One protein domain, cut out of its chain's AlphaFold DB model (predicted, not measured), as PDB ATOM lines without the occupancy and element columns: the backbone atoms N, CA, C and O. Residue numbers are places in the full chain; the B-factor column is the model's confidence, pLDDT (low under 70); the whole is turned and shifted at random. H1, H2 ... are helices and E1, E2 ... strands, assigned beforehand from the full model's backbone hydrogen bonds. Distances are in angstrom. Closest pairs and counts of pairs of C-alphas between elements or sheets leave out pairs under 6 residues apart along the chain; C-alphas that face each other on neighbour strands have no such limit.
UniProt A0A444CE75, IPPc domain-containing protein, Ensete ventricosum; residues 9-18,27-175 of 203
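This is residues 9 to 18 and 27 to 175 of the 203 residues of the protein "IPPc domain-containing protein" of Ensete ventricosum (UniProt A0A444CE75). A twisted wall of four strands, E1 to E4, has one long helix, H2, packed slantwise over one of its faces, making two layers. H3 and H4 form a small head away from the sheet, with H5 between that head and H2, while residues 27 to 40, of which 29 to 40 belong to H1, stick out from the body. The printed part has 159 residues, with named elements in the order H1, E1, E2, E3, H2, E4, H3, H4, H5. The mixed sheet runs E1, E2, E3, E4, with E3 and E4 parallel and the other neighbours antiparallel, and the class is mixed, helices and strands. The whole is only just compact, close to loose, with a radius of gyration of the C-alphas of 18.0 A and spans of 50 by 38 by 35 A.

Residues 9 to 18 come before the cut and hold no named element. H1 covers residues 29 to 42, 19.5 A long, from C-alpha 29 at (-5.757, 29.008, -54.049). E1 is residues 47 to 55, 26.4 A; E2 is 66 to 75, 29.4 A; E3 is 78 to 86, 26.4 A. H2 spans residues 94 to 107, 19.9 A, and E4 residues 122 to 128, 20.1 A, ending at C-alpha 128 (7.454, 40.396, -39.542). H3 is residues 138 to 146, H4 150 to 154, and H5 158 to 164, ending at C-alpha 164 (4.377, 39.819, -20.337).

E1, E2 and E3 form a meander, each strand the antiparallel neighbour of the one before; E1 and E2 are a hairpin, as are E2 and E3. N 51 and O 70 are 2.9 A apart, and N 71 and O 82 are 2.8 A apart, within hydrogen-bond range. E3 and E4 are parallel, with N 83 and O 124 at 2.8 A; E3, H2 and E4 make a strand-helix-strand unit, two parallel neighbour strands with a helix between, its crossover right-handed. H2 is on the sheet at a height of 9.1 A, over E2 and E3, at 36 degrees to E3 on the local plane. The closest C-alphas of H2 and E2 are those of Ile 104 and Ala 68, 6.8 A apart. H2 and H5 are close but not clearly touching, with the C-alphas of Val 94 and Gln 158 closest at 7.5 A. H3 and H4 touch, the closest C-alphas being those of Leu 144 and Leu 153, 7.2 A. H1 is not on the sheet, but only just, with 4 pairs of C-alphas within 10 A. In H1 to H5 every O i to N i+4 pair is within hydrogen-bond range.

The two C-alphas farthest apart are those of Gly 113 and Lys 147, 53.7 A. Residues 19 to 26 are not printed, and C-alphas 18 and 27 are 26.1 A apart across the cut. The link from H2 to E4, residues 108 to 121, is long. Mean pLDDT of the printed part is 71.3; it is under 70 for 56 residues, among them 9 to 18, 27 to 47, 54 to 66 and 111 to 119.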
ATOM      1  N   PHE A   9      -4.363  40.328 -30.899       51.38
ATOM      2  CA  PHE A   9      -5.746  40.835 -30.869       51.38
ATOM      3  C   PHE A   9      -5.961  41.844 -29.730       51.38
ATOM      4  O   PHE A   9      -5.423  41.661 -28.644       51.38
ATOM      5  N   GLY A  10      -6.723  42.904 -30.008       49.81
ATOM      6  CA  GLY A  10      -6.906  44.109 -29.186       49.81
ATOM      7  C   GLY A  10      -7.655  43.959 -27.847       49.81
ATOM      8  O   GLY A  10      -7.909  42.846 -27.389       49.81
ATOM      9  N   PRO A  11      -7.973  45.094 -27.187       41.91
ATOM     10  CA  PRO A  11      -8.167  45.158 -25.741       41.91
ATOM     11  C   PRO A  11      -9.441  44.476 -25.227       41.91
ATOM     12  O   PRO A  11     -10.520  44.596 -25.804       41.91
ATOM     13  N   LYS A  12      -9.286  43.840 -24.057       39.84
ATOM     14  CA  LYS A  12     -10.208  42.966 -23.295       39.84
ATOM     15  C   LYS A  12     -11.630  43.482 -22.983       39.84
ATOM     16  O   LYS A  12     -12.370  42.783 -22.296       39.84
ATOM     17  N   ASN A  13     -12.041  44.659 -23.452       41.41
ATOM     18  CA  ASN A  13     -13.311  45.292 -23.054       41.41
ATOM     19  C   ASN A  13     -14.508  44.945 -23.957       41.41
ATOM     20  O   ASN A  13     -15.548  45.597 -23.884       41.41
ATOM     21  N   SER A  14     -14.391  43.920 -24.793       39.19
ATOM     22  CA  SER A  14     -15.532  43.299 -25.466       39.19
ATOM     23  C   SER A  14     -15.386  41.782 -25.366       39.19
ATOM     24  O   SER A  14     -14.268  41.284 -25.255       39.19
ATOM     25  N   GLU A  15     -16.524  41.095 -25.272       35.03
ATOM     26  CA  GLU A  15     -16.690  39.657 -25.011       35.03
ATOM     27  C   GLU A  15     -15.636  38.738 -25.661       35.03
ATOM     28  O   GLU A  15     -15.079  39.075 -26.706       35.03
ATOM     29  N   PRO A  16     -15.351  37.554 -25.075       32.94
ATOM     30  CA  PRO A  16     -14.277  36.679 -25.538       32.94
ATOM     31  C   PRO A  16     -14.417  36.337 -27.028       32.94
ATOM     32  O   PRO A  16     -15.257  35.531 -27.425       32.94
ATOM     33  N   TYR A  17     -13.549  36.924 -27.855       39.97
ATOM     34  CA  TYR A  17     -13.446  36.573 -29.266       39.97
ATOM     35  C   TYR A  17     -13.000  35.114 -29.418       39.97
ATOM     36  O   TYR A  17     -12.089  34.639 -28.731       39.97
ATOM     37  N   ALA A  18     -13.650  34.401 -30.341       32.28
ATOM     38  CA  ALA A  18     -13.345  33.013 -30.656       32.28
ATOM     39  C   ALA A  18     -11.861  32.847 -31.030       32.28
ATOM     40  O   ALA A  18     -11.345  33.524 -31.921       32.28
ATOM     41  N   GLY A  27       0.202  29.405 -51.043       46.59
ATOM     42  CA  GLY A  27       0.548  29.633 -52.452       46.59
ATOM     43  C   GLY A  27      -0.405  30.456 -53.317       46.59
ATOM     44  O   GLY A  27      -0.126  31.621 -53.594       46.59
ATOM     45  N   ALA A  28      -1.488  29.853 -53.808       34.88
ATOM     46  CA  ALA A  28      -2.267  30.424 -54.919       34.88
ATOM     47  C   ALA A  28      -3.789  30.334 -54.723       34.88
ATOM     48  O   ALA A  28      -4.471  31.347 -54.849       34.88
ATOM     49  N   ALA A  29      -4.321  29.177 -54.312       30.75
ATOM     50  CA  ALA A  29      -5.757  29.008 -54.049       30.75
ATOM     51  C   ALA A  29      -6.249  29.888 -52.884       30.75
ATOM     52  O   ALA A  29      -7.332  30.471 -52.949       30.75
ATOM     53  N   THR A  30      -5.414  30.069 -51.856       35.47
ATOM     54  CA  THR A  30      -5.685  30.970 -50.725       35.47
ATOM     55  C   THR A  30      -5.785  32.427 -51.176       35.47
ATOM     56  O   THR A  30      -6.625  33.156 -50.664       35.47
ATOM     57  N   ARG A  31      -4.981  32.859 -52.165       30.59
ATOM     58  CA  ARG A  31      -5.027  34.232 -52.701       30.59
ATOM     59  C   ARG A  31      -6.323  34.501 -53.462       30.59
ATOM     60  O   ARG A  31      -6.898  35.565 -53.281       30.59
ATOM     61  N   THR A  32      -6.803  33.541 -54.250       29.19
ATOM     62  CA  THR A  32      -8.059  33.678 -55.006       29.19
ATOM     63  C   THR A  32      -9.289  33.636 -54.095       29.19
ATOM     64  O   THR A  32     -10.202  34.436 -54.272       29.19
ATOM     65  N   LEU A  33      -9.299  32.770 -53.072       29.70
ATOM     66  CA  LEU A  33     -10.374  32.724 -52.068       29.70
ATOM     67  C   LEU A  33     -10.397  33.968 -51.168       29.70
ATOM     68  O   LEU A  33     -11.478  34.466 -50.849       29.70
ATOM     69  N   LEU A  34      -9.223  34.497 -50.796       33.59
ATOM     70  CA  LEU A  34      -9.103  35.780 -50.099       33.59
ATOM     71  C   LEU A  34      -9.562  36.941 -50.978       33.59
ATOM     72  O   LEU A  34     -10.239  37.811 -50.458       33.59
ATOM     73  N   ALA A  35      -9.243  36.951 -52.275       34.31
ATOM     74  CA  ALA A  35      -9.670  38.005 -53.196       34.31
ATOM     75  C   ALA A  35     -11.192  38.002 -53.406       34.31
ATOM     76  O   ALA A  35     -11.831  39.022 -53.194       34.31
ATOM     77  N   ALA A  36     -11.798  36.843 -53.692       34.34
ATOM     78  CA  ALA A  36     -13.252  36.734 -53.851       34.34
ATOM     79  C   ALA A  36     -14.018  37.035 -52.546       34.34
ATOM     80  O   ALA A  36     -15.093  37.637 -52.571       34.34
ATOM     81  N   SER A  37     -13.461  36.646 -51.390       37.69
ATOM     82  CA  SER A  37     -14.006  37.047 -50.086       37.69
ATOM     83  C   SER A  37     -13.804  38.539 -49.833       37.69
ATOM     84  O   SER A  37     -14.716  39.183 -49.333       37.69
ATOM     85  N   ALA A  38     -12.655  39.109 -50.204       43.38
ATOM     86  CA  ALA A  38     -12.360  40.529 -50.056       43.38
ATOM     87  C   ALA A  38     -13.264  41.398 -50.932       43.38
ATOM     88  O   ALA A  38     -13.709  42.427 -50.447       43.38
ATOM     89  N   ASP A  39     -13.609  40.976 -52.149       45.50
ATOM     90  CA  ASP A  39     -14.539  41.701 -53.023       45.50
ATOM     91  C   ASP A  39     -15.958  41.719 -52.432       45.50
ATOM     92  O   ASP A  39     -16.603  42.767 -52.361       45.50
ATOM     93  N   LYS A  40     -16.419  40.572 -51.911       42.09
ATOM     94  CA  LYS A  40     -17.727  40.450 -51.246       42.09
ATOM     95  C   LYS A  40     -17.780  41.188 -49.902       42.09
ATOM     96  O   LYS A  40     -18.827  41.707 -49.526       42.09
ATOM     97  N   ILE A  41     -16.658  41.247 -49.186       50.03
ATOM     98  CA  ILE A  41     -16.506  42.025 -47.951       50.03
ATOM     99  C   ILE A  41     -16.432  43.524 -48.284       50.03
ATOM    100  O   ILE A  41     -17.086  44.330 -47.625       50.03
ATOM    101  N   SER A  42     -15.714  43.903 -49.341       53.84
ATOM    102  CA  SER A  42     -15.529  45.293 -49.767       53.84
ATOM    103  C   SER A  42     -16.839  45.947 -50.191       53.84
ATOM    104  O   SER A  42     -17.011  47.133 -49.934       53.84
ATOM    105  N   SER A  43     -17.785  45.202 -50.777       54.59
ATOM    106  CA  SER A  43     -19.120  45.736 -51.094       54.59
ATOM    107  C   SER A  43     -19.987  46.009 -49.857       54.59
ATOM    108  O   SER A  43     -21.049  46.608 -49.981       54.59
ATOM    109  N   THR A  44     -19.562  45.552 -48.675       55.06
ATOM    110  CA  THR A  44     -20.290  45.694 -47.400       55.06
ATOM    111  C   THR A  44     -19.566  46.552 -46.360       55.06
ATOM    112  O   THR A  44     -20.106  46.794 -45.282       55.06
ATOM    113  N   MET A  45     -18.349  47.014 -46.653       58.09
ATOM    114  CA  MET A  45     -17.601  47.912 -45.773       58.09
ATOM    115  C   MET A  45     -18.171  49.324 -45.865       58.09
ATOM    116  O   MET A  45     -18.281  49.878 -46.956       58.09
ATOM    117  N   ALA A  46     -18.508  49.907 -44.714       59.75
ATOM    118  CA  ALA A  46     -19.016  51.273 -44.657       59.75
ATOM    119  C   ALA A  46     -17.902  52.286 -44.961       59.75
ATOM    120  O   ALA A  46     -18.135  53.272 -45.657       59.75
ATOM    121  N   GLU A  47     -16.678  52.025 -44.485       65.12
ATOM    122  CA  GLU A  47     -15.520  52.879 -44.751       65.12
ATOM    123  C   GLU A  47     -14.194  52.114 -44.606       65.12
ATOM    124  O   GLU A  47     -14.004  51.365 -43.644       65.12
ATOM    125  N   THR A  48     -13.259  52.347 -45.536       72.06
ATOM    126  CA  THR A  48     -11.901  51.779 -45.524       72.06
ATOM    127  C   THR A  48     -10.864  52.889 -45.662       72.06
ATOM    128  O   THR A  48     -10.944  53.704 -46.583       72.06
ATOM    129  N   ARG A  49      -9.848  52.909 -44.790       72.31
ATOM    130  CA  ARG A  49      -8.717  53.850 -44.872       72.31
ATOM    131  C   ARG A  49      -7.379  53.154 -44.716       72.31
ATOM    132  O   ARG A  49      -7.258  52.199 -43.957       72.31
ATOM    133  N   VAL A  50      -6.365  53.676 -45.403       75.06
ATOM    134  CA  VAL A  50      -4.994  53.159 -45.368       75.06
ATOM    135  C   VAL A  50      -4.052  54.250 -44.876       75.06
ATOM    136  O   VAL A  50      -4.051  55.348 -45.426       75.06
ATOM    137  N   ASP A  51      -3.227  53.925 -43.886       67.31
ATOM    138  CA  ASP A  51      -2.156  54.781 -43.380       67.31
ATOM    139  C   ASP A  51      -0.814  54.038 -43.445       67.31
ATOM    140  O   ASP A  51      -0.753  52.816 -43.280       67.31
ATOM    141  N   LYS A  52       0.272  54.750 -43.751       75.06
ATOM    142  CA  LYS A  52       1.608  54.171 -43.926       75.06
ATOM    143  C   LYS A  52       2.603  54.935 -43.080       75.06
ATOM    144  O   LYS A  52       2.834  56.116 -43.309       75.06
ATOM    145  N   HIS A  53       3.286  54.216 -42.197       71.62
ATOM    146  CA  HIS A  53       4.315  54.793 -41.348       71.62
ATOM    147  C   HIS A  53       5.692  54.227 -41.668       71.62
ATOM    148  O   HIS A  53       5.897  53.011 -41.659       71.62
ATOM    149  N   ALA A  54       6.652  55.108 -41.947       68.44
ATOM    150  CA  ALA A  54       8.042  54.726 -42.151       68.44
ATOM    151  C   ALA A  54       8.794  54.792 -40.821       68.44
ATOM    152  O   ALA A  54       8.776  55.803 -40.127       68.44
ATOM    153  N   VAL A  55       9.502  53.719 -40.492       60.38
ATOM    154  CA  VAL A  55      10.298  53.613 -39.275       60.38
ATOM    155  C   VAL A  55      11.769  53.584 -39.675       60.38
ATOM    156  O   VAL A  55      12.196  52.756 -40.484       60.38
ATOM    157  N   ARG A  56      12.562  54.517 -39.139       53.72
ATOM    158  CA  ARG A  56      13.989  54.635 -39.468       53.72
ATOM    159  C   ARG A  56      14.726  53.371 -39.014       53.72
ATOM    160  O   ARG A  56      14.733  53.049 -37.834       53.72
ATOM    161  N   GLY A  57      15.343  52.654 -39.952       50.62
ATOM    162  CA  GLY A  57      16.266  51.559 -39.645       50.62
ATOM    163  C   GLY A  57      17.720  52.035 -39.632       50.62
ATOM    164  O   GLY A  57      18.084  52.928 -40.397       50.62
ATOM    165  N   CYS A  58      18.568  51.410 -38.813       41.94
ATOM    166  CA  CYS A  58      20.023  51.610 -38.839       41.94
ATOM    167  C   CYS A  58      20.640  51.059 -40.140       41.94
ATOM    168  O   CYS A  58      21.055  49.904 -40.201       41.94
ATOM    169  N   GLY A  59      20.647  51.864 -41.207       39.53
ATOM    170  CA  GLY A  59      21.188  51.475 -42.514       39.53
ATOM    171  C   GLY A  59      21.309  52.618 -43.526       39.53
ATOM    172  O   GLY A  59      21.018  52.406 -44.696       39.53
ATOM    173  N   GLY A  60      21.704  53.819 -43.085       34.91
ATOM    174  CA  GLY A  60      22.059  54.942 -43.967       34.91
ATOM    175  C   GLY A  60      20.954  55.457 -44.909       34.91
ATOM    176  O   GLY A  60      19.803  55.029 -44.862       34.91
ATOM    177  N   LEU A  61      21.333  56.403 -45.778       34.44
ATOM    178  CA  LEU A  61      20.485  57.084 -46.777       34.44
ATOM    179  C   LEU A  61      19.829  56.147 -47.820       34.44
ATOM    180  O   LEU A  61      18.988  56.598 -48.591       34.44
ATOM    181  N   VAL A  62      20.168  54.849 -47.833       39.09
ATOM    182  CA  VAL A  62      19.647  53.836 -48.777       39.09
ATOM    183  C   VAL A  62      19.337  52.512 -48.046       39.09
ATOM    184  O   VAL A  62      19.685  51.418 -48.487       39.09
ATOM    185  N   GLY A  63      18.703  52.578 -46.874       39.88
ATOM    186  CA  GLY A  63      18.201  51.394 -46.165       39.88
ATOM    187  C   GLY A  63      16.813  50.971 -46.665       39.88
ATOM    188  O   GLY A  63      15.946  51.817 -46.877       39.88
ATOM    189  N   ARG A  64      16.558  49.662 -46.831       44.16
ATOM    190  CA  ARG A  64      15.201  49.130 -47.101       44.16
ATOM    191  C   ARG A  64      14.218  49.695 -46.066       44.16
ATOM    192  O   ARG A  64      14.463  49.557 -44.869       44.16
ATOM    193  N   LYS A  65      13.122  50.314 -46.521       50.16
ATOM    194  CA  LYS A  65      12.093  50.905 -45.648       50.16
ATOM    195  C   LYS A  65      11.540  49.833 -44.696       50.16
ATOM    196  O   LYS A  65      10.865  48.910 -45.143       50.16
ATOM    197  N   LYS A  66      11.841  49.957 -43.403       62.25
ATOM    198  CA  LYS A  66      11.088  49.314 -42.317       62.25
ATOM    199  C   LYS A  66       9.902  50.220 -41.991       62.25
ATOM    200  O   LYS A  66       9.989  51.436 -42.171       62.25
ATOM    201  N   GLY A  67       8.777  49.654 -41.585       71.25
ATOM    202  CA  GLY A  67       7.563  50.443 -41.411       71.25
ATOM    203  C   GLY A  67       6.327  49.612 -41.131       71.25
ATOM    204  O   GLY A  67       6.403  48.387 -41.010       71.25
ATOM    205  N   ALA A  68       5.198  50.303 -41.043       81.44
ATOM    206  CA  ALA A  68       3.882  49.729 -40.835       81.44
ATOM    207  C   ALA A  68       2.878  50.261 -41.856       81.44
ATOM    208  O   ALA A  68       2.973  51.400 -42.314       81.44
ATOM    209  N   VAL A  69       1.902  49.429 -42.188       82.62
ATOM    210  CA  VAL A  69       0.698  49.797 -42.924       82.62
ATOM    211  C   VAL A  69      -0.482  49.497 -42.014       82.62
ATOM    212  O   VAL A  69      -0.644  48.358 -41.577       82.62
ATOM    213  N   GLY A  70      -1.277  50.516 -41.715       85.88
ATOM    214  CA  GLY A  70      -2.544  50.387 -41.014       85.88
ATOM    215  C   GLY A  70      -3.694  50.400 -42.011       85.88
ATOM    216  O   GLY A  70      -3.729  51.253 -42.897       85.88
ATOM    217  N   VAL A  71      -4.647  49.487 -41.857       84.56
ATOM    218  CA  VAL A  71      -5.936  49.527 -42.551       84.56
ATOM    219  C   VAL A  71      -7.028  49.659 -41.502       84.56
ATOM    220  O   VAL A  71      -7.178  48.776 -40.661       84.56
ATOM    221  N   HIS A  72      -7.768  50.761 -41.542       85.44
ATOM    222  CA  HIS A  72      -8.966  50.955 -40.733       85.44
ATOM    223  C   HIS A  72     -10.186  50.550 -41.553       85.44
ATOM    224  O   HIS A  72     -10.305  50.946 -42.714       85.44
ATOM    225  N   ILE A  73     -11.082  49.787 -40.939       84.25
ATOM    226  CA  ILE A  73     -12.309  49.287 -41.549       84.25
ATOM    227  C   ILE A  73     -13.450  49.515 -40.564       84.25
ATOM    228  O   ILE A  73     -13.330  49.183 -39.385       84.25
ATOM    229  N   GLU A  74     -14.573  50.029 -41.053       83.56
ATOM    230  CA  GLU A  74     -15.843  49.972 -40.333       83.56
ATOM    231  C   GLU A  74     -16.801  48.986 -41.006       83.56
ATOM    232  O   GLU A  74     -17.125  49.109 -42.191       83.56
ATOM    233  N   PHE A  75     -17.256  47.996 -40.237       80.62
ATOM    234  CA  PHE A  75     -18.201  46.982 -40.691       80.62
ATOM    235  C   PHE A  75     -19.310  46.798 -39.653       80.62
ATOM    236  O   PHE A  75     -19.030  46.430 -38.514       80.62
ATOM    237  N   ASN A  76     -20.564  47.063 -40.033       85.06
ATOM    238  CA  ASN A  76     -21.739  46.974 -39.153       85.06
ATOM    239  C   ASN A  76     -21.563  47.710 -37.806       85.06
ATOM    240  O   ASN A  76     -21.888  47.176 -36.748       85.06
ATOM    241  N   GLY A  77     -20.986  48.918 -37.831       82.06
ATOM    242  CA  GLY A  77     -20.691  49.710 -36.628       82.06
ATOM    243  C   GLY A  77     -19.485  49.218 -35.815       82.06
ATOM    244  O   GLY A  77     -19.115  49.834 -34.815       82.06
ATOM    245  N   ILE A  78     -18.821  48.135 -36.236       81.69
ATOM    246  CA  ILE A  78     -17.599  47.634 -35.609       81.69
ATOM    247  C   ILE A  78     -16.381  48.235 -36.316       81.69
ATOM    248  O   ILE A  78     -16.052  47.876 -37.444       81.69
ATOM    249  N   ARG A  79     -15.686  49.138 -35.619       84.31
ATOM    250  CA  ARG A  79     -14.401  49.712 -36.031       84.31
ATOM    251  C   ARG A  79     -13.253  48.750 -35.745       84.31
ATOM    252  O   ARG A  79     -13.023  48.387 -34.586       84.31
ATOM    253  N   MET A  80     -12.543  48.369 -36.797       84.94
ATOM    254  CA  MET A  80     -11.420  47.443 -36.763       84.94
ATOM    255  C   MET A  80     -10.180  48.085 -37.383       84.94
ATOM    256  O   MET A  80     -10.271  48.743 -38.418       84.94
ATOM    257  N   VAL A  81      -9.009  47.846 -36.794       85.75
ATOM    258  CA  VAL A  81      -7.722  48.250 -37.373       85.75
ATOM    259  C   VAL A  81      -6.819  47.043 -37.552       85.75
ATOM    260  O   VAL A  81      -6.567  46.303 -36.608       85.75
ATOM    261  N   PHE A  82      -6.278  46.887 -38.755       85.31
ATOM    262  CA  PHE A  82      -5.274  45.886 -39.094       85.31
ATOM    263  C   PHE A  82      -3.933  46.578 -39.311       85.31
ATOM    264  O   PHE A  82      -3.783  47.372 -40.238       85.31
ATOM    265  N   VAL A  83      -2.949  46.280 -38.469       85.12
ATOM    266  CA  VAL A  83      -1.593  46.826 -38.556       85.12
ATOM    267  C   VAL A  83      -0.649  45.741 -39.052       85.12
ATOM    268  O   VAL A  83      -0.368  44.780 -38.342       85.12
ATOM    269  N   SER A  84      -0.123  45.903 -40.263       85.62
ATOM    270  CA  SER A  84       0.942  45.059 -40.808       85.62
ATOM    271  C   SER A  84       2.277  45.781 -40.698       85.62
ATOM    272  O   SER A  84       2.416  46.870 -41.251       85.62
ATOM    273  N   CYS A  85       3.270  45.219 -40.010       83.88
ATOM    274  CA  CYS A  85       4.574  45.869 -39.861       83.88
ATOM    275  C   CYS A  85       5.766  44.932 -40.077       83.88
ATOM    276  O   CYS A  85       5.666  43.710 -39.987       83.88
ATOM    277  N   HIS A  86       6.908  45.534 -40.410       83.56
ATOM    278  CA  HIS A  86       8.193  44.856 -40.532       83.56
ATOM    279  C   HIS A  86       9.222  45.603 -39.683       83.56
ATOM    280  O   HIS A  86       9.673  46.693 -40.051       83.56
ATOM    281  N   LEU A  87       9.570  45.011 -38.542       86.88
ATOM    282  CA  LEU A  87      10.402  45.634 -37.516       86.88
ATOM    283  C   LEU A  87      11.885  45.281 -37.661       86.88
ATOM    284  O   LEU A  87      12.303  44.510 -38.531       86.88
ATOM    285  N   SER A  88      12.712  45.866 -36.798       87.12
ATOM    286  CA  SER A  88      14.156  45.693 -36.835       87.12
ATOM    287  C   SER A  88      14.608  44.250 -36.609       87.12
ATOM    288  O   SER A  88      14.343  43.624 -35.585       87.12
ATOM    289  N   ALA A  89      15.345  43.736 -37.597       82.56
ATOM    290  CA  ALA A  89      15.981  42.427 -37.569       82.56
ATOM    291  C   ALA A  89      17.090  42.328 -36.505       82.56
ATOM    292  O   ALA A  89      17.538  43.336 -35.972       82.56
ATOM    293  N   HIS A  90      17.591  41.100 -36.312       84.06
ATOM    294  CA  HIS A  90      18.638  40.678 -35.364       84.06
ATOM    295  C   HIS A  90      18.164  40.497 -33.919       84.06
ATOM    296  O   HIS A  90      17.375  41.274 -33.394       84.06
ATOM    297  N   ALA A  91      18.666  39.443 -33.267       85.62
ATOM    298  CA  ALA A  91      18.201  39.026 -31.941       85.62
ATOM    299  C   ALA A  91      18.435  40.085 -30.857       85.62
ATOM    300  O   ALA A  91      17.567  40.260 -30.009       85.62
ATOM    301  N   ARG A  92      19.544  40.829 -30.933       88.31
ATOM    302  CA  ARG A  92      19.921  41.881 -29.975       88.31
ATOM    303  C   ARG A  92      19.044  43.140 -30.009       88.31
ATOM    304  O   ARG A  92      18.957  43.837 -29.013       88.31
ATOM    305  N   ASN A  93      18.339  43.402 -31.112       90.94
ATOM    306  CA  ASN A  93      17.580  44.645 -31.316       90.94
ATOM    307  C   ASN A  93      16.184  44.615 -30.659       90.94
ATOM    308  O   ASN A  93      15.206  45.034 -31.275       90.94
ATOM    309  N   VAL A  94      16.068  44.061 -29.446       93.12
ATOM    310  CA  VAL A  94      14.781  43.934 -28.731       93.12
ATOM    311  C   VAL A  94      14.193  45.310 -28.446       93.12
ATOM    312  O   VAL A  94      13.101  45.604 -28.915       93.12
ATOM    313  N   GLU A  95      14.955  46.184 -27.789       94.75
ATOM    314  CA  GLU A  95      14.466  47.518 -27.425       94.75
ATOM    315  C   GLU A  95      14.175  48.394 -28.651       94.75
ATOM    316  O   GLU A  95      13.221  49.171 -28.663       94.75
ATOM    317  N   GLU A  96      14.938  48.220 -29.736       91.38
ATOM    318  CA  GLU A  96      14.624  48.888 -30.998       91.38
ATOM    319  C   GLU A  96      13.236  48.462 -31.492       91.38
ATOM    320  O   GLU A  96      12.422  49.323 -31.801       91.38
ATOM    321  N   ARG A  97      12.912  47.160 -31.505       92.19
ATOM    322  CA  ARG A  97      11.569  46.686 -31.883       92.19
ATOM    323  C   ARG A  97      10.481  47.204 -30.943       92.19
ATOM    324  O   ARG A  97       9.451  47.645 -31.447       92.19
ATOM    325  N   ASN A  98      10.716  47.215 -29.630       93.81
ATOM    326  CA  ASN A  98       9.763  47.750 -28.650       93.81
ATOM    327  C   ASN A  98       9.436  49.222 -28.944       93.81
ATOM    328  O   ASN A  98       8.269  49.614 -29.040       93.81
ATOM    329  N   SER A  99      10.474  50.030 -29.166       91.19
ATOM    330  CA  SER A  99      10.346  51.441 -29.535       91.19
ATOM    331  C   SER A  99       9.594  51.623 -30.856       91.19
ATOM    332  O   SER A  99       8.702  52.467 -30.954       91.19
ATOM    333  N   GLN A 100       9.869  50.782 -31.859       88.81
ATOM    334  CA  GLN A 100       9.145  50.801 -33.131       88.81
ATOM    335  C   GLN A 100       7.661  50.451 -32.958       88.81
ATOM    336  O   GLN A 100       6.822  51.152 -33.521       88.81
ATOM    337  N   CYS A 101       7.320  49.432 -32.159       89.19
ATOM    338  CA  CYS A 101       5.935  49.081 -31.825       89.19
ATOM    339  C   CYS A 101       5.194  50.264 -31.192       89.19
ATOM    340  O   CYS A 101       4.141  50.666 -31.691       89.19
ATOM    341  N   ARG A 102       5.770  50.863 -30.139       88.38
ATOM    342  CA  ARG A 102       5.202  52.043 -29.468       88.38
ATOM    343  C   ARG A 102       5.012  53.197 -30.445       88.38
ATOM    344  O   ARG A 102       3.933  53.776 -30.526       88.38
ATOM    345  N   HIS A 103       6.032  53.493 -31.245       86.62
ATOM    346  CA  HIS A 103       5.975  54.585 -32.205       86.62
ATOM    347  C   HIS A 103       4.906  54.366 -33.284       86.62
ATOM    348  O   HIS A 103       4.149  55.289 -33.572       86.62
ATOM    349  N   ILE A 104       4.790  53.154 -33.842       86.38
ATOM    350  CA  ILE A 104       3.733  52.802 -34.805       86.38
ATOM    351  C   ILE A 104       2.353  52.976 -34.162       86.38
ATOM    352  O   ILE A 104       1.485  53.607 -34.763       86.38
ATOM    353  N   SER A 105       2.167  52.477 -32.934       84.44
ATOM    354  CA  SER A 105       0.896  52.582 -32.208       84.44
ATOM    355  C   SER A 105       0.479  54.032 -31.950       84.44
ATOM    356  O   SER A 105      -0.712  54.323 -31.934       84.44
ATOM    357  N   HIS A 106       1.445  54.932 -31.749       82.25
ATOM    358  CA  HIS A 106       1.207  56.361 -31.531       82.25
ATOM    359  C   HIS A 106       1.179  57.212 -32.803       82.25
ATOM    360  O   HIS A 106       0.865  58.392 -32.700       82.25
ATOM    361  N   SER A 107       1.570  56.674 -33.963       82.12
ATOM    362  CA  SER A 107       1.659  57.456 -35.209       82.12
ATOM    363  C   SER A 107       0.542  57.119 -36.185       82.12
ATOM    364  O   SER A 107       0.024  58.019 -36.848       82.12
ATOM    365  N   LEU A 108       0.138  55.846 -36.265       80.25
ATOM    366  CA  LEU A 108      -0.954  55.447 -37.149       80.25
ATOM    367  C   LEU A 108      -2.241  56.166 -36.748       80.25
ATOM    368  O   LEU A 108      -2.592  56.235 -35.569       80.25
ATOM    369  N   PHE A 109      -2.927  56.725 -37.741       78.38
ATOM    370  CA  PHE A 109      -4.201  57.423 -37.579       78.38
ATOM    371  C   PHE A 109      -4.155  58.593 -36.571       78.38
ATOM    372  O   PHE A 109      -5.187  58.985 -36.029       78.38
ATOM    373  N   SER A 110      -2.988  59.198 -36.337       71.81
ATOM    374  CA  SER A 110      -2.794  60.153 -35.231       71.81
ATOM    375  C   SER A 110      -2.982  61.636 -35.570       71.81
ATOM    376  O   SER A 110      -2.809  62.474 -34.684       71.81
ATOM    377  N   GLY A 111      -3.371  61.966 -36.808       65.50
ATOM    378  CA  GLY A 111      -3.615  63.346 -37.247       65.50
ATOM    379  C   GLY A 111      -4.718  64.063 -36.458       65.50
ATOM    380  O   GLY A 111      -5.725  63.456 -36.085       65.50
ATOM    381  N   ASP A 112      -4.530  65.359 -36.208       55.50
ATOM    382  CA  ASP A 112      -5.528  66.199 -35.545       55.50
ATOM    383  C   ASP A 112      -6.821  66.260 -36.369       55.50
ATOM    384  O   ASP A 112      -6.801  66.316 -37.598       55.50
ATOM    385  N   GLY A 113      -7.966  66.179 -35.687       56.59
ATOM    386  CA  GLY A 113      -9.272  66.079 -36.342       56.59
ATOM    387  C   GLY A 113      -9.576  64.706 -36.952       56.59
ATOM    388  O   GLY A 113     -10.642  64.543 -37.541       56.59
ATOM    389  N   ASN A 114      -8.699  63.705 -36.795       64.75
ATOM    390  CA  ASN A 114      -8.995  62.346 -37.231       64.75
ATOM    391  C   ASN A 114     -10.025  61.679 -36.290       64.75
ATOM    392  O   ASN A 114      -9.679  61.347 -35.152       64.75
ATOM    393  N   PRO A 115     -11.271  61.407 -36.725       59.12
ATOM    394  CA  PRO A 115     -12.260  60.719 -35.889       59.12
ATOM    395  C   PRO A 115     -11.825  59.293 -35.500       59.12
ATOM    396  O   PRO A 115     -12.310  58.754 -34.503       59.12
ATOM    397  N   TRP A 116     -10.866  58.719 -36.237       58.81
ATOM    398  CA  TRP A 116     -10.294  57.380 -36.050       58.81
ATOM    399  C   TRP A 116      -9.152  57.328 -35.031       58.81
ATOM    400  O   TRP A 116      -8.639  56.254 -34.740       58.81
ATOM    401  N   ARG A 117      -8.786  58.470 -34.433       58.59
ATOM    402  CA  ARG A 117      -7.929  58.519 -33.236       58.59
ATOM    403  C   ARG A 117      -8.609  57.870 -32.018       58.59
ATOM    404  O   ARG A 117      -7.955  57.592 -31.017       58.59
ATOM    405  N   ARG A 118      -9.937  57.692 -32.082       56.59
ATOM    406  CA  ARG A 118     -10.780  57.098 -31.035       56.59
ATOM    407  C   ARG A 118     -10.596  55.578 -30.951       56.59
ATOM    408  O   ARG A 118     -10.238  54.931 -31.927       56.59
ATOM    409  N   HIS A 119     -10.911  55.018 -29.783       67.31
ATOM    410  CA  HIS A 119     -10.833  53.583 -29.493       67.31
ATOM    411  C   HIS A 119     -11.501  52.731 -30.584       67.31
ATOM    412  O   HIS A 119     -12.710  52.828 -30.806       67.31
ATOM    413  N   CYS A 120     -10.704  51.900 -31.253       76.88
ATOM    414  CA  CYS A 120     -11.200  50.829 -32.111       76.88
ATOM    415  C   CYS A 120     -11.752  49.703 -31.234       76.88
ATOM    416  O   CYS A 120     -11.239  49.469 -30.139       76.88
ATOM    417  N   HIS A 121     -12.785  49.006 -31.708       82.88
ATOM    418  CA  HIS A 121     -13.314  47.846 -30.987       82.88
ATOM    419  C   HIS A 121     -12.355  46.660 -31.113       82.88
ATOM    420  O   HIS A 121     -12.140  45.932 -30.150       82.88
ATOM    421  N   VAL A 122     -11.734  46.506 -32.289       83.44
ATOM    422  CA  VAL A 122     -10.759  45.445 -32.563       83.44
ATOM    423  C   VAL A 122      -9.510  46.039 -33.199       83.44
ATOM    424  O   VAL A 122      -9.589  46.767 -34.185       83.44
ATOM    425  N   THR A 123      -8.344  45.669 -32.679       83.88
ATOM    426  CA  THR A 123      -7.054  45.959 -33.312       83.88
ATOM    427  C   THR A 123      -6.310  44.649 -33.515       83.88
ATOM    428  O   THR A 123      -6.193  43.862 -32.581       83.88
ATOM    429  N   VAL A 124      -5.812  44.407 -34.723       84.88
ATOM    430  CA  VAL A 124      -5.051  43.210 -35.087       84.88
ATOM    431  C   VAL A 124      -3.677  43.636 -35.573       84.88
ATOM    432  O   VAL A 124      -3.570  44.335 -36.579       84.88
ATOM    433  N   TRP A 125      -2.620  43.186 -34.900       85.19
ATOM    434  CA  TRP A 125      -1.248  43.358 -35.385       85.19
ATOM    435  C   TRP A 125      -0.729  42.087 -36.048       85.19
ATOM    436  O   TRP A 125      -0.944  40.976 -35.565       85.19
ATOM    437  N   MET A 126      -0.021  42.258 -37.161       83.81
ATOM    438  CA  MET A 126       0.540  41.187 -37.980       83.81
ATOM    439  C   MET A 126       1.810  41.645 -38.716       83.81
ATOM    440  O   MET A 126       2.145  42.829 -38.742       83.81
ATOM    441  N   GLY A 127       2.518  40.700 -39.336       83.31
ATOM    442  CA  GLY A 127       3.704  40.966 -40.158       83.31
ATOM    443  C   GLY A 127       4.978  40.318 -39.615       83.31
ATOM    444  O   GLY A 127       4.906  39.354 -38.857       83.31
ATOM    445  N   ASP A 128       6.139  40.836 -40.030       83.88
ATOM    446  CA  ASP A 128       7.454  40.396 -39.542       83.88
ATOM    447  C   ASP A 128       7.902  41.300 -38.382       83.88
ATOM    448  O   ASP A 128       8.681  42.247 -38.544       83.88
ATOM    449  N   LEU A 129       7.394  41.005 -37.186       87.19
ATOM    450  CA  LEU A 129       7.778  41.674 -35.942       87.19
ATOM    451  C   LEU A 129       9.245  41.420 -35.571       87.19
ATOM    452  O   LEU A 129       9.769  42.062 -34.674       87.19
ATOM    453  N   ASN A 130       9.941  40.503 -36.246       87.81
ATOM    454  CA  ASN A 130      11.353  40.183 -36.068       87.81
ATOM    455  C   ASN A 130      11.869  39.803 -34.661       87.81
ATOM    456  O   ASN A 130      13.088  39.645 -34.512       87.81
ATOM    457  N   TYR A 131      11.008  39.570 -33.667       89.38
ATOM    458  CA  TYR A 131      11.400  38.961 -32.389       89.38
ATOM    459  C   TYR A 131      11.979  37.553 -32.599       89.38
ATOM    460  O   TYR A 131      11.670  36.857 -33.573       89.38
ATOM    461  N   ARG A 132      12.931  37.163 -31.745       87.62
ATOM    462  CA  ARG A 132      13.732  35.932 -31.863       87.62
ATOM    463  C   ARG A 132      13.623  35.101 -30.591       87.62
ATOM    464  O   ARG A 132      13.135  35.572 -29.574       87.62
ATOM    465  N   LEU A 133      14.134  33.874 -30.638       87.31
ATOM    466  CA  LEU A 133      14.334  33.085 -29.425       87.31
ATOM    467  C   LEU A 133      15.562  33.600 -28.659       87.31
ATOM    468  O   LEU A 133      16.649  33.701 -29.234       87.31
ATOM    469  N   GLN A 134      15.402  33.915 -27.376       84.56
ATOM    470  CA  GLN A 134      16.468  34.401 -26.502       84.56
ATOM    471  C   GLN A 134      17.192  33.249 -25.798       84.56
ATOM    472  O   GLN A 134      16.570  32.314 -25.302       84.56
ATOM    473  N   GLY A 135      18.522  33.342 -25.700       80.75
ATOM    474  CA  GLY A 135      19.330  32.416 -24.896       80.75
ATOM    475  C   GLY A 135      19.380  30.979 -25.423       80.75
ATOM    476  O   GLY A 135      19.720  30.069 -24.672       80.75
ATOM    477  N   ILE A 136      19.031  30.755 -26.693       77.62
ATOM    478  CA  ILE A 136      19.137  29.450 -27.346       77.62
ATOM    479  C   ILE A 136      19.793  29.601 -28.720       77.62
ATOM    480  O   ILE A 136      19.340  30.366 -29.574       77.62
ATOM    481  N   SER A 137      20.889  28.872 -28.937       72.25
ATOM    482  CA  SER A 137      21.556  28.842 -30.236       72.25
ATOM    483  C   SER A 137      20.756  28.006 -31.244       72.25
ATOM    484  O   SER A 137      19.817  27.277 -30.907       72.25
ATOM    485  N   THR A 138      21.102  28.116 -32.528       67.62
ATOM    486  CA  THR A 138      20.337  27.482 -33.612       67.62
ATOM    487  C   THR A 138      20.281  25.954 -33.483       67.62
ATOM    488  O   THR A 138      19.235  25.360 -33.721       67.62
ATOM    489  N   HIS A 139      21.366  25.288 -33.088       66.06
ATOM    490  CA  HIS A 139      21.389  23.820 -33.020       66.06
ATOM    491  C   HIS A 139      20.435  23.233 -31.958       66.06
ATOM    492  O   HIS A 139      19.589  22.411 -32.328       66.06
ATOM    493  N   PRO A 140      20.474  23.674 -30.687       74.31
ATOM    494  CA  PRO A 140      19.517  23.249 -29.667       74.31
ATOM    495  C   PRO A 140      18.065  23.535 -30.055       74.31
ATOM    496  O   PRO A 140      17.212  22.664 -29.896       74.31
ATOM    497  N   ALA A 141      17.781  24.694 -30.656       77.25
ATOM    498  CA  ALA A 141      16.424  25.022 -31.080       77.25
ATOM    499  C   ALA A 141      15.887  24.043 -32.148       77.25
ATOM    500  O   ALA A 141      14.719  23.666 -32.088       77.25
ATOM    501  N   ARG A 142      16.727  23.524 -33.065       76.00
ATOM    502  CA  ARG A 142      16.284  22.524 -34.065       76.00
ATOM    503  C   ARG A 142      15.915  21.207 -33.392       76.00
ATOM    504  O   ARG A 142      14.957  20.558 -33.804       76.00
ATOM    505  N   SER A 143      16.672  20.820 -32.367       81.62
ATOM    506  CA  SER A 143      16.391  19.621 -31.573       81.62
ATOM    507  C   SER A 143      15.036  19.731 -30.874       81.62
ATOM    508  O   SER A 143      14.227  18.812 -30.967       81.62
ATOM    509  N   LEU A 144      14.739  20.884 -30.265       82.19
ATOM    510  CA  LEU A 144      13.443  21.132 -29.624       82.19
ATOM    511  C   LEU A 144      12.279  21.076 -30.617       82.19
ATOM    512  O   LEU A 144      11.272  20.433 -30.330       82.19
ATOM    513  N   ILE A 145      12.446  21.667 -31.806       81.50
ATOM    514  CA  ILE A 145      11.436  21.601 -32.872       81.50
ATOM    515  C   ILE A 145      11.200  20.148 -33.309       81.50
ATOM    516  O   ILE A 145      10.057  19.726 -33.454       81.50
ATOM    517  N   ARG A 146      12.266  19.355 -33.494       82.38
ATOM    518  CA  ARG A 146      12.148  17.930 -33.861       82.38
ATOM    519  C   ARG A 146      11.465  17.095 -32.779       82.38
ATOM    520  O   ARG A 146      10.774  16.142 -33.116       82.38
ATOM    521  N   LYS A 147      11.661  17.444 -31.506       85.44
ATOM    522  CA  LYS A 147      11.047  16.776 -30.349       85.44
ATOM    523  C   LYS A 147       9.635  17.280 -30.029       85.44
ATOM    524  O   LYS A 147       9.069  16.844 -29.034       85.44
ATOM    525  N   ASN A 148       9.073  18.178 -30.841       81.19
ATOM    526  CA  ASN A 148       7.743  18.756 -30.629       81.19
ATOM    527  C   ASN A 148       7.608  19.502 -29.280       81.19
ATOM    528  O   ASN A 148       6.524  19.615 -28.714       81.19
ATOM    529  N   LEU A 149       8.719  20.027 -28.747       83.94
ATOM    530  CA  LEU A 149       8.771  20.725 -27.457       83.94
ATOM    531  C   LEU A 149       8.454  22.219 -27.625       83.94
ATOM    532  O   LEU A 149       9.271  23.083 -27.298       83.94
ATOM    533  N   HIS A 150       7.267  22.517 -28.157       77.94
ATOM    534  CA  HIS A 150       6.828  23.880 -28.478       77.94
ATOM    535  C   HIS A 150       6.829  24.802 -27.259       77.94
ATOM    536  O   HIS A 150       7.367  25.899 -27.340       77.94
ATOM    537  N   ASN A 151       6.359  24.327 -26.104       81.62
ATOM    538  CA  ASN A 151       6.303  25.125 -24.874       81.62
ATOM    539  C   ASN A 151       7.672  25.691 -24.460       81.62
ATOM    540  O   ASN A 151       7.757  26.827 -23.999       81.62
ATOM    541  N   LEU A 152       8.754  24.934 -24.674       83.50
ATOM    542  CA  LEU A 152      10.109  25.387 -24.351       83.50
ATOM    543  C   LEU A 152      10.644  26.409 -25.366       83.50
ATOM    544  O   LEU A 152      11.499  27.223 -25.030       83.50
ATOM    545  N   LEU A 153      10.165  26.374 -26.612       82.88
ATOM    546  CA  LEU A 153      10.465  27.413 -27.599       82.88
ATOM    547  C   LEU A 153       9.694  28.690 -27.260       82.88
ATOM    548  O   LEU A 153      10.292  29.761 -27.211       82.88
ATOM    549  N   THR A 154       8.405  28.558 -26.949       82.75
ATOM    550  CA  THR A 154       7.518  29.650 -26.536       82.75
ATOM    551  C   THR A 154       8.062  30.381 -25.307       82.75
ATOM    552  O   THR A 154       8.147  31.602 -25.311       82.75
ATOM    553  N   SER A 155       8.572  29.662 -24.299       85.81
ATOM    554  CA  SER A 155       9.178  30.284 -23.108       85.81
ATOM    555  C   SER A 155      10.474  31.061 -23.393       85.81
ATOM    556  O   SER A 155      11.037  31.700 -22.503       85.81
ATOM    557  N   LYS A 156      11.032  30.941 -24.602       87.56
ATOM    558  CA  LYS A 156      12.220  31.675 -25.056       87.56
ATOM    559  C   LYS A 156      11.868  32.764 -26.068       87.56
ATOM    560  O   LYS A 156      12.781  33.448 -26.523       87.56
ATOM    561  N   ASP A 157      10.600  32.927 -26.428       89.12
ATOM    562  CA  ASP A 157      10.146  33.932 -27.381       89.12
ATOM    563  C   ASP A 157      10.301  35.345 -26.795       89.12
ATOM    564  O   ASP A 157       9.794  35.642 -25.715       89.12
ATOM    565  N   GLN A 158      11.053  36.216 -27.477       92.75
ATOM    566  CA  GLN A 158      11.240  37.595 -27.022       92.75
ATOM    567  C   GLN A 158       9.935  38.397 -27.037       92.75
ATOM    568  O   GLN A 158       9.746  39.198 -26.137       92.75
ATOM    569  N   LEU A 159       9.045  38.202 -28.017       91.25
ATOM    570  CA  LEU A 159       7.800  38.969 -28.101       91.25
ATOM    571  C   LEU A 159       6.922  38.693 -26.885       91.25
ATOM    572  O   LEU A 159       6.500  39.626 -26.213       91.25
ATOM    573  N   LEU A 160       6.708  37.411 -26.581       88.56
ATOM    574  CA  LEU A 160       5.880  36.999 -25.449       88.56
ATOM    575  C   LEU A 160       6.423  37.527 -24.125       88.56
ATOM    576  O   LEU A 160       5.659  37.995 -23.290       88.56
ATOM    577  N   ARG A 161       7.747  37.509 -23.955       91.06
ATOM    578  CA  ARG A 161       8.398  38.038 -22.754       91.06
ATOM    579  C   ARG A 161       8.262  39.551 -22.627       91.06
ATOM    580  O   ARG A 161       8.007  40.039 -21.534       91.06
ATOM    581  N   GLU A 162       8.458  40.296 -23.712       93.12
ATOM    582  CA  GLU A 162       8.309  41.754 -23.680       93.12
ATOM    583  C   GLU A 162       6.837  42.160 -23.496       93.12
ATOM    584  O   GLU A 162       6.562  43.137 -22.801       93.12
ATOM    585  N   ALA A 163       5.892  41.380 -24.029       90.38
ATOM    586  CA  ALA A 163       4.464  41.566 -23.787       90.38
ATOM    587  C   ALA A 163       4.068  41.255 -22.334       90.38
ATOM    588  O   ALA A 163       3.357  42.038 -21.711       90.38
ATOM    589  N   GLU A 164       4.580  40.166 -21.753       89.81
ATOM    590  CA  GLU A 164       4.377  39.819 -20.337       89.81
ATOM    591  C   GLU A 164       4.943  40.891 -19.392       89.81
ATOM    592  O   GLU A 164       4.372  41.165 -18.339       89.81
ATOM    593  N   ARG A 165       6.039  41.545 -19.793       92.75
ATOM    594  CA  ARG A 165       6.627  42.688 -19.078       92.75
ATOM    595  C   ARG A 165       5.864  44.004 -19.268       92.75
ATOM    596  O   ARG A 165       6.203  44.978 -18.605       92.75
ATOM    597  N   GLY A 166       4.879  44.055 -20.166       90.31
ATOM    598  CA  GLY A 166       4.139  45.275 -20.498       90.31
ATOM    599  C   GLY A 166       4.919  46.285 -21.352       90.31
ATOM    600  O   GLY A 166       4.498  47.430 -21.478       90.31
ATOM    601  N   GLU A 167       6.044  45.892 -21.959       93.38
ATOM    602  CA  GLU A 167       6.872  46.783 -22.796       93.38
ATOM    603  C   GLU A 167       6.230  47.044 -24.168       93.38
ATOM    604  O   GLU A 167       6.452  48.080 -24.807       93.38
ATOM    605  N   VAL A 168       5.440  46.077 -24.640       91.25
ATOM    606  CA  VAL A 168       4.720  46.098 -25.913       91.25
ATOM    607  C   VAL A 168       3.386  45.381 -25.770       91.25
ATOM    608  O   VAL A 168       3.250  44.471 -24.965       91.25
ATOM    609  N   PHE A 169       2.415  45.754 -26.604       87.69
ATOM    610  CA  PHE A 169       1.142  45.035 -26.724       87.69
ATOM    611  C   PHE A 169       0.380  44.845 -25.399       87.69
ATOM    612  O   PHE A 169      -0.331  43.855 -25.230       87.69
ATOM    613  N   ASP A 170       0.466  45.816 -24.486       83.94
ATOM    614  CA  ASP A 170      -0.331  45.791 -23.260       83.94
ATOM    615  C   ASP A 170      -1.838  45.751 -23.569       83.94
ATOM    616  O   ASP A 170      -2.340  46.449 -24.455       83.94
ATOM    617  N   GLY A 171      -2.554  44.881 -22.860       79.94
ATOM    618  CA  GLY A 171      -3.976  44.617 -23.075       79.94
ATOM    619  C   GLY A 171      -4.314  43.754 -24.297       79.94
ATOM    620  O   GLY A 171      -5.487  43.413 -24.458       79.94
ATOM    621  N   TYR A 172      -3.339  43.365 -25.123       83.44
ATOM    622  CA  TYR A 172      -3.580  42.478 -26.260       83.44
ATOM    623  C   TYR A 172      -3.466  40.991 -25.884       83.44
ATOM    624  O   TYR A 172      -2.887  40.618 -24.865       83.44
ATOM    625  N   CYS A 173      -4.018  40.125 -26.735       78.06
ATOM    626  CA  CYS A 173      -3.955  38.671 -26.609       78.06
ATOM    627  C   CYS A 173      -3.361  38.039 -27.877       78.06
ATOM    628  O   CYS A 173      -3.807  38.339 -28.983       78.06
ATOM    629  N   GLU A 174      -2.401  37.127 -27.725       78.19
ATOM    630  CA  GLU A 174      -1.893  36.285 -28.819       78.19
ATOM    631  C   GLU A 174      -2.569  34.902 -28.788       78.19
ATOM    632  O   GLU A 174      -2.890  34.364 -27.723       78.19
ATOM    633  N   GLY A 175      -2.835  34.335 -29.969       74.25
ATOM    634  CA  GLY A 175      -3.408  32.994 -30.102       74.25
ATOM    635  C   GLY A 175      -2.454  31.886 -29.634       74.25
ATOM    636  O   GLY A 175      -1.251  32.085 -29.494       74.25
TER     637      GLY A 175